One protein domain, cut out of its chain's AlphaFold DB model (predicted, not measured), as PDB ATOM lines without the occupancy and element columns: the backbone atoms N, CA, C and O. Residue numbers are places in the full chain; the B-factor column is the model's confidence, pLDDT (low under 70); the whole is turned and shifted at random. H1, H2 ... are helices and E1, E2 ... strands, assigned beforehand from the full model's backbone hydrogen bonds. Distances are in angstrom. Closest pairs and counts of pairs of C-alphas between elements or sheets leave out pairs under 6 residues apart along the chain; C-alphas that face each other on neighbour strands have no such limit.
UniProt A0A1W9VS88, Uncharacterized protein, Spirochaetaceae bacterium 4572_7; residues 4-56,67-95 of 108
ATOM      1  N   PHE A   4      20.995 -11.617  63.147       78.56
ATOM      2  CA  PHE A   4      19.901 -10.692  62.864       78.56
ATOM      3  C   PHE A   4      19.467 -10.669  61.389       78.56
ATOM      4  O   PHE A   4      18.277 -10.613  61.088       78.56
ATOM      5  N   ALA A   5      20.417 -10.723  60.452       76.62
ATOM      6  CA  ALA A   5      20.086 -10.712  59.027       76.62
ATOM      7  C   ALA A   5      19.467 -12.052  58.601       76.62
ATOM      8  O   ALA A   5      18.411 -12.068  57.979       76.62
ATOM      9  N   TYR A   6      20.055 -13.175  59.033       83.69
ATOM     10  CA  TYR A   6      19.494 -14.506  58.783       83.69
ATOM     11  C   TYR A   6      18.107 -14.674  59.421       83.69
ATOM     12  O   TYR A   6      17.195 -15.185  58.781       83.69
ATOM     13  N   SER A   7      17.901 -14.200  60.658       83.44
ATOM     14  CA  SER A   7      16.585 -14.284  61.306       83.44
ATOM     15  C   SER A   7      15.512 -13.483  60.573       83.44
ATOM     16  O   SER A   7      14.363 -13.908  60.554       83.44
ATOM     17  N   GLN A   8      15.870 -12.355  59.950       82.00
ATOM     18  CA  GLN A   8      14.938 -11.594  59.115       82.00
ATOM     19  C   GLN A   8      14.591 -12.340  57.822       82.00
ATOM     20  O   GLN A   8      13.428 -12.350  57.436       82.00
ATOM     21  N   LEU A   9      15.562 -13.017  57.195       81.88
ATOM     22  CA  LEU A   9      15.301 -13.884  56.039       81.88
ATOM     23  C   LEU A   9      14.376 -15.052  56.407       81.88
ATOM     24  O   LEU A   9      13.435 -15.361  55.683       81.88
ATOM     25  N   LEU A  10      14.597 -15.673  57.566       85.31
ATOM     26  CA  LEU A  10      13.757 -16.771  58.039       85.31
ATOM     27  C   LEU A  10      12.335 -16.301  58.379       85.31
ATOM     28  O   LEU A  10      11.366 -16.978  58.047       85.31
ATOM     29  N   GLN A  11      12.198 -15.129  59.007       82.56
ATOM     30  CA  GLN A  11      10.893 -14.506  59.237       82.56
ATOM     31  C   GLN A  11      10.184 -14.186  57.920       82.56
ATOM     32  O   GLN A  11       8.997 -14.459  57.812       82.56
ATOM     33  N   TRP A  12      10.910 -13.675  56.921       78.44
ATOM     34  CA  TRP A  12      10.382 -13.436  55.577       78.44
ATOM     35  C   TRP A  12       9.822 -14.719  54.952       78.44
ATOM     36  O   TRP A  12       8.653 -14.748  54.581       78.44
ATOM     37  N   LYS A  13      10.604 -15.806  54.932       76.75
ATOM     38  CA  LYS A  13      10.158 -17.113  54.420       76.75
ATOM     39  C   LYS A  13       8.905 -17.618  55.149       76.75
ATOM     40  O   LYS A  13       7.974 -18.109  54.521       76.75
ATOM     41  N   ASN A  14       8.879 -17.497  56.476       78.06
ATOM     42  CA  ASN A  14       7.800 -18.037  57.309       78.06
ATOM     43  C   ASN A  14       6.557 -17.138  57.380       78.06
ATOM     44  O   ASN A  14       5.523 -17.582  57.875       78.06
ATOM     45  N   ALA A  15       6.632 -15.891  56.907       73.19
ATOM     46  CA  ALA A  15       5.495 -14.977  56.893       73.19
ATOM     47  C   ALA A  15       4.383 -15.434  55.931       73.19
ATOM     48  O   ALA A  15       3.267 -14.928  56.026       73.19
ATOM     49  N   GLY A  16       4.676 -16.365  55.010       57.44
ATOM     50  CA  GLY A  16       3.706 -17.003  54.107       57.44
ATOM     51  C   GLY A  16       3.093 -16.085  53.044       57.44
ATOM     52  O   GLY A  16       2.399 -16.574  52.166       57.44
ATOM     53  N   ASN A  17       3.373 -14.778  53.114       53.03
ATOM     54  CA  ASN A  17       2.724 -13.715  52.349       53.03
ATOM     55  C   ASN A  17       3.753 -12.744  51.725       53.03
ATOM     56  O   ASN A  17       3.467 -11.556  51.584       53.03
ATOM     57  N   SER A  18       4.988 -13.165  51.424       55.06
ATOM     58  CA  SER A  18       6.016 -12.264  50.866       55.06
ATOM     59  C   SER A  18       6.951 -12.986  49.902       55.06
ATOM     60  O   SER A  18       7.714 -13.852  50.311       55.06
ATOM     61  N   ASN A  19       6.968 -12.578  48.640       63.81
ATOM     62  CA  ASN A  19       7.648 -13.312  47.573       63.81
ATOM     63  C   ASN A  19       8.687 -12.478  46.835       63.81
ATOM     64  O   ASN A  19       9.497 -13.033  46.101       63.81
ATOM     65  N   LEU A  20       8.718 -11.167  47.073       69.38
ATOM     66  CA  LEU A  20       9.822 -10.321  46.647       69.38
ATOM     67  C   LEU A  20      10.532  -9.741  47.869       69.38
ATOM     68  O   LEU A  20       9.940  -9.021  48.671       69.38
ATOM     69  N   LEU A  21      11.825 -10.039  47.985       76.06
ATOM     70  CA  LEU A  21      12.711  -9.447  48.978       76.06
ATOM     71  C   LEU A  21      13.819  -8.667  48.275       76.06
ATOM     72  O   LEU A  21      14.630  -9.236  47.549       76.06
ATOM     73  N   ILE A  22      13.892  -7.363  48.543       74.56
ATOM     74  CA  ILE A  22      14.974  -6.511  48.042       74.56
ATOM     75  C   ILE A  22      16.038  -6.367  49.130       74.56
ATOM     76  O   ILE A  22      15.817  -5.736  50.167       74.56
ATOM     77  N   LEU A  23      17.222  -6.917  48.869       72.50
ATOM     78  CA  LEU A  23      18.383  -6.816  49.751       72.50
ATOM     79  C   LEU A  23      19.302  -5.674  49.310       72.50
ATOM     80  O   LEU A  23      20.234  -5.850  48.527       72.50
ATOM     81  N   GLY A  24      19.039  -4.480  49.841       70.94
ATOM     82  CA  GLY A  24      19.884  -3.301  49.645       70.94
ATOM     83  C   GLY A  24      21.026  -3.208  50.661       70.94
ATOM     84  O   GLY A  24      20.896  -3.628  51.810       70.94
ATOM     85  N   GLY A  25      22.156  -2.621  50.262       70.38
ATOM     86  CA  GLY A  25      23.239  -2.275  51.186       70.38
ATOM     87  C   GLY A  25      24.570  -1.993  50.496       70.38
ATOM     88  O   GLY A  25      24.717  -2.228  49.297       70.38
ATOM     89  N   VAL A  26      25.552  -1.541  51.281       70.94
ATOM     90  CA  VAL A  26      26.922  -1.233  50.828       70.94
ATOM     91  C   VAL A  26      27.523  -2.416  50.058       70.94
ATOM     92  O   VAL A  26      27.255  -3.579  50.380       70.94
ATOM     93  N   SER A  27      28.297  -2.150  49.005       67.56
ATOM     94  CA  SER A  27      28.995  -3.182  48.227       67.56
ATOM     95  C   SER A  27      29.922  -4.025  49.112       67.56
ATOM     96  O   SER A  27      30.442  -3.551  50.117       67.56
ATOM     97  N   SER A  28      30.126  -5.291  48.745       67.12
ATOM     98  CA  SER A  28      31.137  -6.170  49.363       67.12
ATOM     99  C   SER A  28      30.967  -6.509  50.854       67.12
ATOM    100  O   SER A  28      31.867  -7.084  51.452       67.12
ATOM    101  N   VAL A  29      29.800  -6.260  51.460       70.19
ATOM    102  CA  VAL A  29      29.515  -6.623  52.871       70.19
ATOM    103  C   VAL A  29      29.032  -8.070  53.076       70.19
ATOM    104  O   VAL A  29      28.522  -8.414  54.138       70.19
ATOM    105  N   GLY A  30      29.146  -8.928  52.056       71.56
ATOM    106  CA  GLY A  30      28.767 -10.345  52.153       71.56
ATOM    107  C   GLY A  30      27.279 -10.656  51.937       71.56
ATOM    108  O   GLY A  30      26.837 -11.742  52.301       71.56
ATOM    109  N   LYS A  31      26.510  -9.745  51.318       78.94
ATOM    110  CA  LYS A  31      25.080  -9.953  50.989       78.94
ATOM    111  C   LYS A  31      24.864 -11.226  50.162       78.94
ATOM    112  O   LYS A  31      24.088 -12.087  50.553       78.94
ATOM    113  N   THR A  32      25.638 -11.383  49.092       78.56
ATOM    114  CA  THR A  32      25.664 -12.580  48.247       78.56
ATOM    115  C   THR A  32      25.930 -13.859  49.047       78.56
ATOM    116  O   THR A  32      25.191 -14.830  48.912       78.56
ATOM    117  N   SER A  33      26.946 -13.868  49.918       79.56
ATOM    118  CA  SER A  33      27.256 -15.047  50.740       79.56
ATOM    119  C   SER A  33      26.134 -15.390  51.715       79.56
ATOM    120  O   SER A  33      25.844 -16.568  51.902       79.56
ATOM    121  N   LEU A  34      25.481 -14.386  52.308       83.19
ATOM    122  CA  LEU A  34      24.332 -14.598  53.187       83.19
ATOM    123  C   LEU A  34      23.160 -15.236  52.428       83.19
ATOM    124  O   LEU A  34      22.578 -16.198  52.918       83.19
ATOM    125  N   VAL A  35      22.838 -14.728  51.236       82.19
ATOM    126  CA  VAL A  35      21.738 -15.251  50.411       82.19
ATOM    127  C   VAL A  35      22.026 -16.671  49.937       82.19
ATOM    128  O   VAL A  35      21.146 -17.514  50.045       82.19
ATOM    129  N   LYS A  36      23.254 -16.965  49.490       81.06
ATOM    130  CA  LYS A  36      23.662 -18.332  49.119       81.06
ATOM    131  C   LYS A  36      23.558 -19.296  50.296       81.06
ATOM    132  O   LYS A  36      23.063 -20.404  50.151       81.06
ATOM    133  N   GLN A  37      24.018 -18.879  51.475       85.50
ATOM    134  CA  GLN A  37      23.916 -19.714  52.668       85.50
ATOM    135  C   GLN A  37      22.453 -19.980  53.036       85.50
ATOM    136  O   GLN A  37      22.096 -21.108  53.355       85.50
ATOM    137  N   PHE A  38      21.610 -18.951  52.971       84.88
ATOM    138  CA  PHE A  38      20.185 -19.069  53.249       84.88
ATOM    139  C   PHE A  38      19.460 -19.939  52.210       84.88
ATOM    140  O   PHE A  38      18.671 -20.795  52.602       84.88
ATOM    141  N   SER A  39      19.761 -19.797  50.912       81.75
ATOM    142  CA  SER A  39      19.147 -20.616  49.856       81.75
ATOM    143  C   SER A  39      19.454 -22.098  50.048       81.75
ATOM    144  O   SER A  39      18.533 -22.908  50.072       81.75
ATOM    145  N   MET A  40      20.720 -22.432  50.315       84.00
ATOM    146  CA  MET A  40      21.167 -23.805  50.566       84.00
ATOM    147  C   MET A  40      20.547 -24.440  51.815       84.00
ATOM    148  O   MET A  40      20.392 -25.656  51.868       84.00
ATOM    149  N   MET A  41      20.252 -23.644  52.847       87.12
ATOM    150  CA  MET A  41      19.713 -24.154  54.112       87.12
ATOM    151  C   MET A  41      18.190 -24.276  54.103       87.12
ATOM    152  O   MET A  41      17.644 -25.140  54.782       87.12
ATOM    153  N   GLU A  42      17.502 -23.404  53.367       84.50
ATOM    154  CA  GLU A  42      16.066 -23.194  53.537       84.50
ATOM    155  C   GLU A  42      15.228 -23.564  52.309       84.50
ATOM    156  O   GLU A  42      14.004 -23.642  52.435       84.50
ATOM    157  N   PHE A  43      15.840 -23.806  51.148       77.69
ATOM    158  CA  PHE A  43      15.134 -24.136  49.912       77.69
ATOM    159  C   PHE A  43      15.708 -25.396  49.264       77.69
ATOM    160  O   PHE A  43      16.916 -25.595  49.212       77.69
ATOM    161  N   ASN A  44      14.827 -26.243  48.725       75.44
ATOM    162  CA  ASN A  44      15.236 -27.455  48.006       75.44
ATOM    163  C   ASN A  44      15.825 -27.141  46.625       75.44
ATOM    164  O   ASN A  44      16.610 -27.921  46.087       75.44
ATOM    165  N   ARG A  45      15.387 -26.031  46.022       72.38
ATOM    166  CA  ARG A  45      15.794 -25.572  44.695       72.38
ATOM    167  C   ARG A  45      15.931 -24.054  44.716       72.38
ATOM    168  O   ARG A  45      15.016 -23.358  45.158       72.38
ATOM    169  N   ASP A  46      17.028 -23.545  44.171       72.94
ATOM    170  CA  ASP A  46      17.246 -22.122  43.933       72.94
ATOM    171  C   ASP A  46      17.760 -21.866  42.510       72.94
ATOM    172  O   ASP A  46      18.432 -22.704  41.911       72.94
ATOM    173  N   ILE A  47      17.362 -20.753  41.890       70.50
ATOM    174  CA  ILE A  47      17.958 -20.244  40.646       70.50
ATOM    175  C   ILE A  47      18.641 -18.918  40.932       70.50
ATOM    176  O   ILE A  47      18.106 -18.055  41.625       70.50
ATOM    177  N   TRP A  48      19.836 -18.783  40.380       69.75
ATOM    178  CA  TRP A  48      20.641 -17.584  40.457       69.75
ATOM    179  C   TRP A  48      20.674 -16.937  39.082       69.75
ATOM    180  O   TRP A  48      21.121 -17.559  38.120       69.75
ATOM    181  N   ILE A  49      20.175 -15.711  39.009       70.94
ATOM    182  CA  ILE A  49      20.105 -14.903  37.799       70.94
ATOM    183  C   ILE A  49      20.988 -13.688  38.035       70.94
ATOM    184  O   ILE A  49      20.790 -12.931  38.986       70.94
ATOM    185  N   ASP A  50      22.001 -13.548  37.192       70.25
ATOM    186  CA  ASP A  50      22.952 -12.452  37.277       70.25
ATOM    187  C   ASP A  50      22.493 -11.313  36.363       70.25
ATOM    188  O   ASP A  50      22.509 -11.450  35.143       70.25
ATOM    189  N   CYS A  51      22.058 -10.195  36.945       66.44
ATOM    190  CA  CYS A  51      21.475  -9.071  36.208       66.44
ATOM    191  C   CYS A  51      22.534  -8.059  35.744       66.44
ATOM    192  O   CYS A  51      22.317  -6.843  35.835       66.44
ATOM    193  N   ILE A  52      23.689  -8.540  35.275       64.94
ATOM    194  CA  ILE A  52      24.762  -7.675  34.768       64.94
ATOM    195  C   ILE A  52      24.206  -6.819  33.625       64.94
ATOM    196  O   ILE A  52      23.507  -7.303  32.736       64.94
ATOM    197  N   ASP A  53      24.471  -5.514  33.695       61.69
ATOM    198  CA  ASP A  53      24.034  -4.510  32.717       61.69
ATOM    199  C   ASP A  53      22.511  -4.416  32.503       61.69
ATOM    200  O   ASP A  53      22.036  -3.829  31.534       61.69
ATOM    201  N   GLY A  54      21.725  -4.931  33.454       58.44
ATOM    202  CA  GLY A  54      20.266  -4.875  33.425       58.44
ATOM    203  C   GLY A  54      19.611  -5.840  32.443       58.44
ATOM    204  O   GLY A  54      18.410  -5.723  32.197       58.44
ATOM    205  N   ASN A  55      20.373  -6.794  31.907       60.28
ATOM    206  CA  ASN A  55      19.819  -7.825  31.052       60.28
ATOM    207  C   ASN A  55      19.207  -8.944  31.913       60.28
ATOM    208  O   ASN A  55      19.862  -9.479  32.804       60.28
ATOM    209  N   LEU A  56      17.937  -9.276  31.666       62.28
ATOM    210  CA  LEU A  56      17.210 -10.376  32.321       62.28
ATOM    211  C   LEU A  56      17.160 -11.630  31.425       62.28
ATOM    212  O   LEU A  56      16.316 -12.504  31.609       62.28
ATOM    213  N   ARG A  67      10.562 -22.999  44.072       67.31
ATOM    214  CA  ARG A  67      11.943 -22.582  43.806       67.31
ATOM    215  C   ARG A  67      12.203 -21.140  44.234       67.31
ATOM    216  O   ARG A  67      11.507 -20.217  43.825       67.31
ATOM    217  N   LEU A  68      13.284 -20.924  44.987       75.69
ATOM    218  CA  LEU A  68      13.764 -19.572  45.274       75.69
ATOM    219  C   LEU A  68      14.444 -18.985  44.032       75.69
ATOM    220  O   LEU A  68      15.415 -19.547  43.532       75.69
ATOM    221  N   THR A  69      13.978 -17.832  43.559       73.81
ATOM    222  CA  THR A  69      14.636 -17.093  42.472       73.81
ATOM    223  C   THR A  69      15.400 -15.901  43.027       73.81
ATOM    224  O   THR A  69      14.834 -15.076  43.743       73.81
ATOM    225  N   ILE A  70      16.693 -15.818  42.716       78.56
ATOM    226  CA  ILE A  70      17.597 -14.782  43.218       78.56
ATOM    227  C   ILE A  70      18.134 -13.993  42.034       78.56
ATOM    228  O   ILE A  70      18.798 -14.552  41.167       78.56
ATOM    229  N   PHE A  71      17.878 -12.690  42.048       77.00
ATOM    230  CA  PHE A  71      18.445 -11.725  41.114       77.00
ATOM    231  C   PHE A  71      19.606 -11.001  41.806       77.00
ATOM    232  O   PHE A  71      19.375 -10.256  42.763       77.00
ATOM    233  N   ASP A  72      20.845 -11.233  41.366       73.31
ATOM    234  CA  ASP A  72      22.035 -10.543  41.889       73.31
ATOM    235  C   ASP A  72      22.507  -9.437  40.923       73.31
ATOM    236  O   ASP A  72      22.054  -9.348  39.784       73.31
ATOM    237  N   ASN A  73      23.380  -8.545  41.398       69.50
ATOM    238  CA  ASN A  73      24.009  -7.476  40.605       69.50
ATOM    239  C   ASN A  73      23.044  -6.517  39.882       69.50
ATOM    240  O   ASN A  73      23.394  -5.898  38.883       69.50
ATOM    241  N   ILE A  74      21.859  -6.277  40.453       68.62
ATOM    242  CA  ILE A  74      20.862  -5.332  39.911       68.62
ATOM    243  C   ILE A  74      21.413  -3.886  39.815       68.62
ATOM    244  O   ILE A  74      20.838  -3.043  39.131       68.62
ATOM    245  N   ASN A  75      22.521  -3.568  40.504       67.00
ATOM    246  CA  ASN A  75      23.270  -2.300  40.417       67.00
ATOM    247  C   ASN A  75      22.425  -1.019  40.575       67.00
ATOM    248  O   ASN A  75      22.804   0.059  40.124       67.00
ATOM    249  N   GLY A  76      21.271  -1.116  41.242       60.34
ATOM    250  CA  GLY A  76      20.345   0.005  41.392       60.34
ATOM    251  C   GLY A  76      19.653   0.424  40.091       60.34
ATOM    252  O   GLY A  76      19.090   1.520  40.044       60.34
ATOM    253  N   ASN A  77      19.666  -0.423  39.053       68.75
ATOM    254  CA  ASN A  77      18.918  -0.191  37.827       68.75
ATOM    255  C   ASN A  77      17.415  -0.149  38.154       68.75
ATOM    256  O   ASN A  77      16.784  -1.156  38.482       68.75
ATOM    257  N   ARG A  78      16.846   1.060  38.103       70.19
ATOM    258  CA  ARG A  78      15.452   1.318  38.481       70.19
ATOM    259  C   ARG A  78      14.459   0.659  37.533       70.19
ATOM    260  O   ARG A  78      13.368   0.323  37.981       70.19
ATOM    261  N   GLU A  79      14.819   0.484  36.266       72.44
ATOM    262  CA  GLU A  79      13.958  -0.172  35.282       72.44
ATOM    263  C   GLU A  79      13.834  -1.656  35.602       72.44
ATOM    264  O   GLU A  79      12.723  -2.158  35.719       72.44
ATOM    265  N   VAL A  80      14.955  -2.322  35.892       69.75
ATOM    266  CA  VAL A  80      14.970  -3.729  36.322       69.75
ATOM    267  C   VAL A  80      14.185  -3.917  37.617       69.75
ATOM    268  O   VAL A  80      13.340  -4.801  37.701       69.75
ATOM    269  N   LEU A  81      14.399  -3.060  38.622       71.81
ATOM    270  CA  LEU A  81      13.641  -3.124  39.878       71.81
ATOM    271  C   LEU A  81      12.135  -2.946  39.661       71.81
ATOM    272  O   LEU A  81      11.338  -3.611  40.327       71.81
ATOM    273  N   LYS A  82      11.745  -2.061  38.738       75.31
ATOM    274  CA  LYS A  82      10.346  -1.848  38.378       75.31
ATOM    275  C   LYS A  82       9.774  -3.082  37.683       75.31
ATOM    276  O   LYS A  82       8.755  -3.579  38.137       75.31
ATOM    277  N   THR A  83      10.467  -3.637  36.690       75.06
ATOM    278  CA  THR A  83      10.055  -4.864  35.993       75.06
ATOM    279  C   THR A  83       9.899  -6.043  36.951       75.06
ATOM    280  O   THR A  83       8.899  -6.749  36.885       75.06
ATOM    281  N   LEU A  84      10.833  -6.235  37.887       72.38
ATOM    282  CA  LEU A  84      10.744  -7.297  38.897       72.38
ATOM    283  C   LEU A  84       9.566  -7.088  39.859       72.38
ATOM    284  O   LEU A  84       8.905  -8.050  40.245       72.38
ATOM    285  N   SER A  85       9.283  -5.835  40.223       73.50
ATOM    286  CA  SER A  85       8.122  -5.498  41.054       73.50
ATOM    287  C   SER A  85       6.812  -5.742  40.302       73.50
ATOM    288  O   SER A  85       5.889  -6.336  40.848       73.50
ATOM    289  N   ASP A  86       6.740  -5.329  39.036       74.19
ATOM    290  CA  ASP A  86       5.568  -5.506  38.174       74.19
ATOM    291  C   ASP A  86       5.302  -6.998  37.898       74.19
ATOM    292  O   ASP A  86       4.152  -7.440  37.921       74.19
ATOM    293  N   LEU A  87       6.360  -7.795  37.712       68.19
ATOM    294  CA  LEU A  87       6.287  -9.246  37.528       68.19
ATOM    295  C   LEU A  87       5.795  -9.968  38.786       68.19
ATOM    296  O   LEU A  87       4.958 -10.867  38.683       68.19
ATOM    297  N   ALA A  88       6.281  -9.548  39.959       66.81
ATOM    298  CA  ALA A  88       5.818 -10.066  41.240       66.81
ATOM    299  C   ALA A  88       4.325  -9.761  41.447       66.81
ATOM    300  O   ALA A  88       3.537 -10.652  41.742       66.81
ATOM    301  N   ASN A  89       3.905  -8.523  41.179       66.31
ATOM    302  CA  ASN A  89       2.507  -8.111  41.327       66.31
ATOM    303  C   ASN A  89       1.559  -8.776  40.310       66.31
ATOM    304  O   ASN A  89       0.378  -8.952  40.600       66.31
ATOM    305  N   SER A  90       2.055  -9.130  39.119       62.16
ATOM    306  CA  SER A  90       1.250  -9.764  38.062       62.16
ATOM    307  C   SER A  90       1.019 -11.262  38.287       62.16
ATOM    308  O   SER A  90       0.128 -11.832  37.664       62.16
ATOM    309  N   ASN A  91       1.786 -11.897  39.177       57.47
ATOM    310  CA  ASN A  91       1.638 -13.310  39.526       57.47
ATOM    311  C   ASN A  91       1.512 -13.476  41.045       57.47
ATOM    312  O   ASN A  91       2.389 -14.082  41.639       57.47
ATOM    313  N   PRO A  92       0.453 -12.974  41.700       51.72
ATOM    314  CA  PRO A  92       0.366 -12.919  43.162       51.72
ATOM    315  C   PRO A  92       0.386 -14.297  43.849       51.72
ATOM    316  O   PRO A  92       0.923 -14.420  44.947       51.72
ATOM    317  N   ASP A  93      -0.115 -15.342  43.178       43.97
ATOM    318  CA  ASP A  93      -0.087 -16.736  43.663       43.97
ATOM    319  C   ASP A  93       1.292 -17.405  43.492       43.97
ATOM    320  O   ASP A  93       1.588 -18.423  44.115       43.97
ATOM    321  N   SER A  94       2.152 -16.816  42.659       41.50
ATOM    322  CA  SER A  94       3.580 -17.138  42.554       41.50
ATOM    323  C   SER A  94       4.434 -16.127  43.328       41.50
ATOM    324  O   SER A  94       5.576 -16.412  43.683       41.50
ATOM    325  N   PHE A  95       3.867 -14.954  43.638       39.22
ATOM    326  CA  PHE A  95       4.532 -13.763  44.147       39.22
ATOM    327  C   PHE A  95       3.660 -12.865  45.091       39.22
ATOM    328  O   PHE A  95       3.191 -11.811  44.698       39.22
TER     329      PHE A  95
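AT A GLANCE: This is residues 4 to 56 and 67 to 95 of the 108 residues of an uncharacterized protein of Spirochaetaceae bacterium 4572_7 (UniProt A0A1W9VS88). A small parallel ribbon of two strands, E1 and E2, has H2 over one face, with H1 next to H2 at a steep angle to it; H3 lies separately, across the body from H1 and H2. The long link of residues 15 to 30 runs back from the end of H1 to the start of H2, and E2 is the element nearest the middle. The 82 printed residues include three named helices and two named strands, in the order H1 H2 E1 E2 H3, and the class is mixed, helices and strands. The whole is compact and rounded, with a radius of gyration of the C-alphas of 12.8 A and spans of 33 by 29 by 21 A.

HOW THE PARTS SIT: E1, residues 46 to 50, and E2, residues 68 to 72, are parallel neighbours, with 19 degrees between their directions. The C-alphas of 48 and 70 face each other at 5.0 A. N 47 and O 68 are within hydrogen-bond range at 2.8 A, and N 70 and O 47 at 2.9 A. H2, residues 31 to 42, comes closest to E1 at the C-alphas of Ser 39 and Asp 46, 6.4 A apart, and closest to E2 at those of Ser 39 and Leu 68, 7.1 A apart. H1, residues 4 to 14, and H2 only just touch, with 3 pairs of C-alphas within 8 A; the closest are those of Tyr 6 and Phe 38, 7.2 A apart. H2 touches H1 with residues 34 to 38 alone. The two helices run the same way at a steep tilt of 45 degrees. H3, residues 78 to 90, touches no helix and is apart from E1. In H1, H2 and H3 every O i to N i+4 pair is within hydrogen-bond range.

IN THESE COORDINATES: E1 is 13.1 A long from first to last C-alpha, and E2 12.7 A. H1 begins at C-alpha 4, (19.901, -10.692, 62.864), and is 15.2 A long. H2 is 16.2 A long. H3, the longest helix, measures 18.0 A and ends at C-alpha 90, (1.250, -9.764, 38.062).

THE WHOLE: The two C-alphas farthest apart are those of Ser 28 and Asp 93, 33.5 A. Residues 57 to 66 are not printed, and C-alphas 56 and 67 are 17.6 A apart across this cut, which falls in the link from E1 to E2. The link from H1 to H2 is long, with 16 residues; the links from H2 to E1 and from E2 to H3 are tight. The mean pLDDT of the printed part is 71.3, and 30 residues are under 70, among them residues 16 to 20, 51 to 56 and 87 to 95.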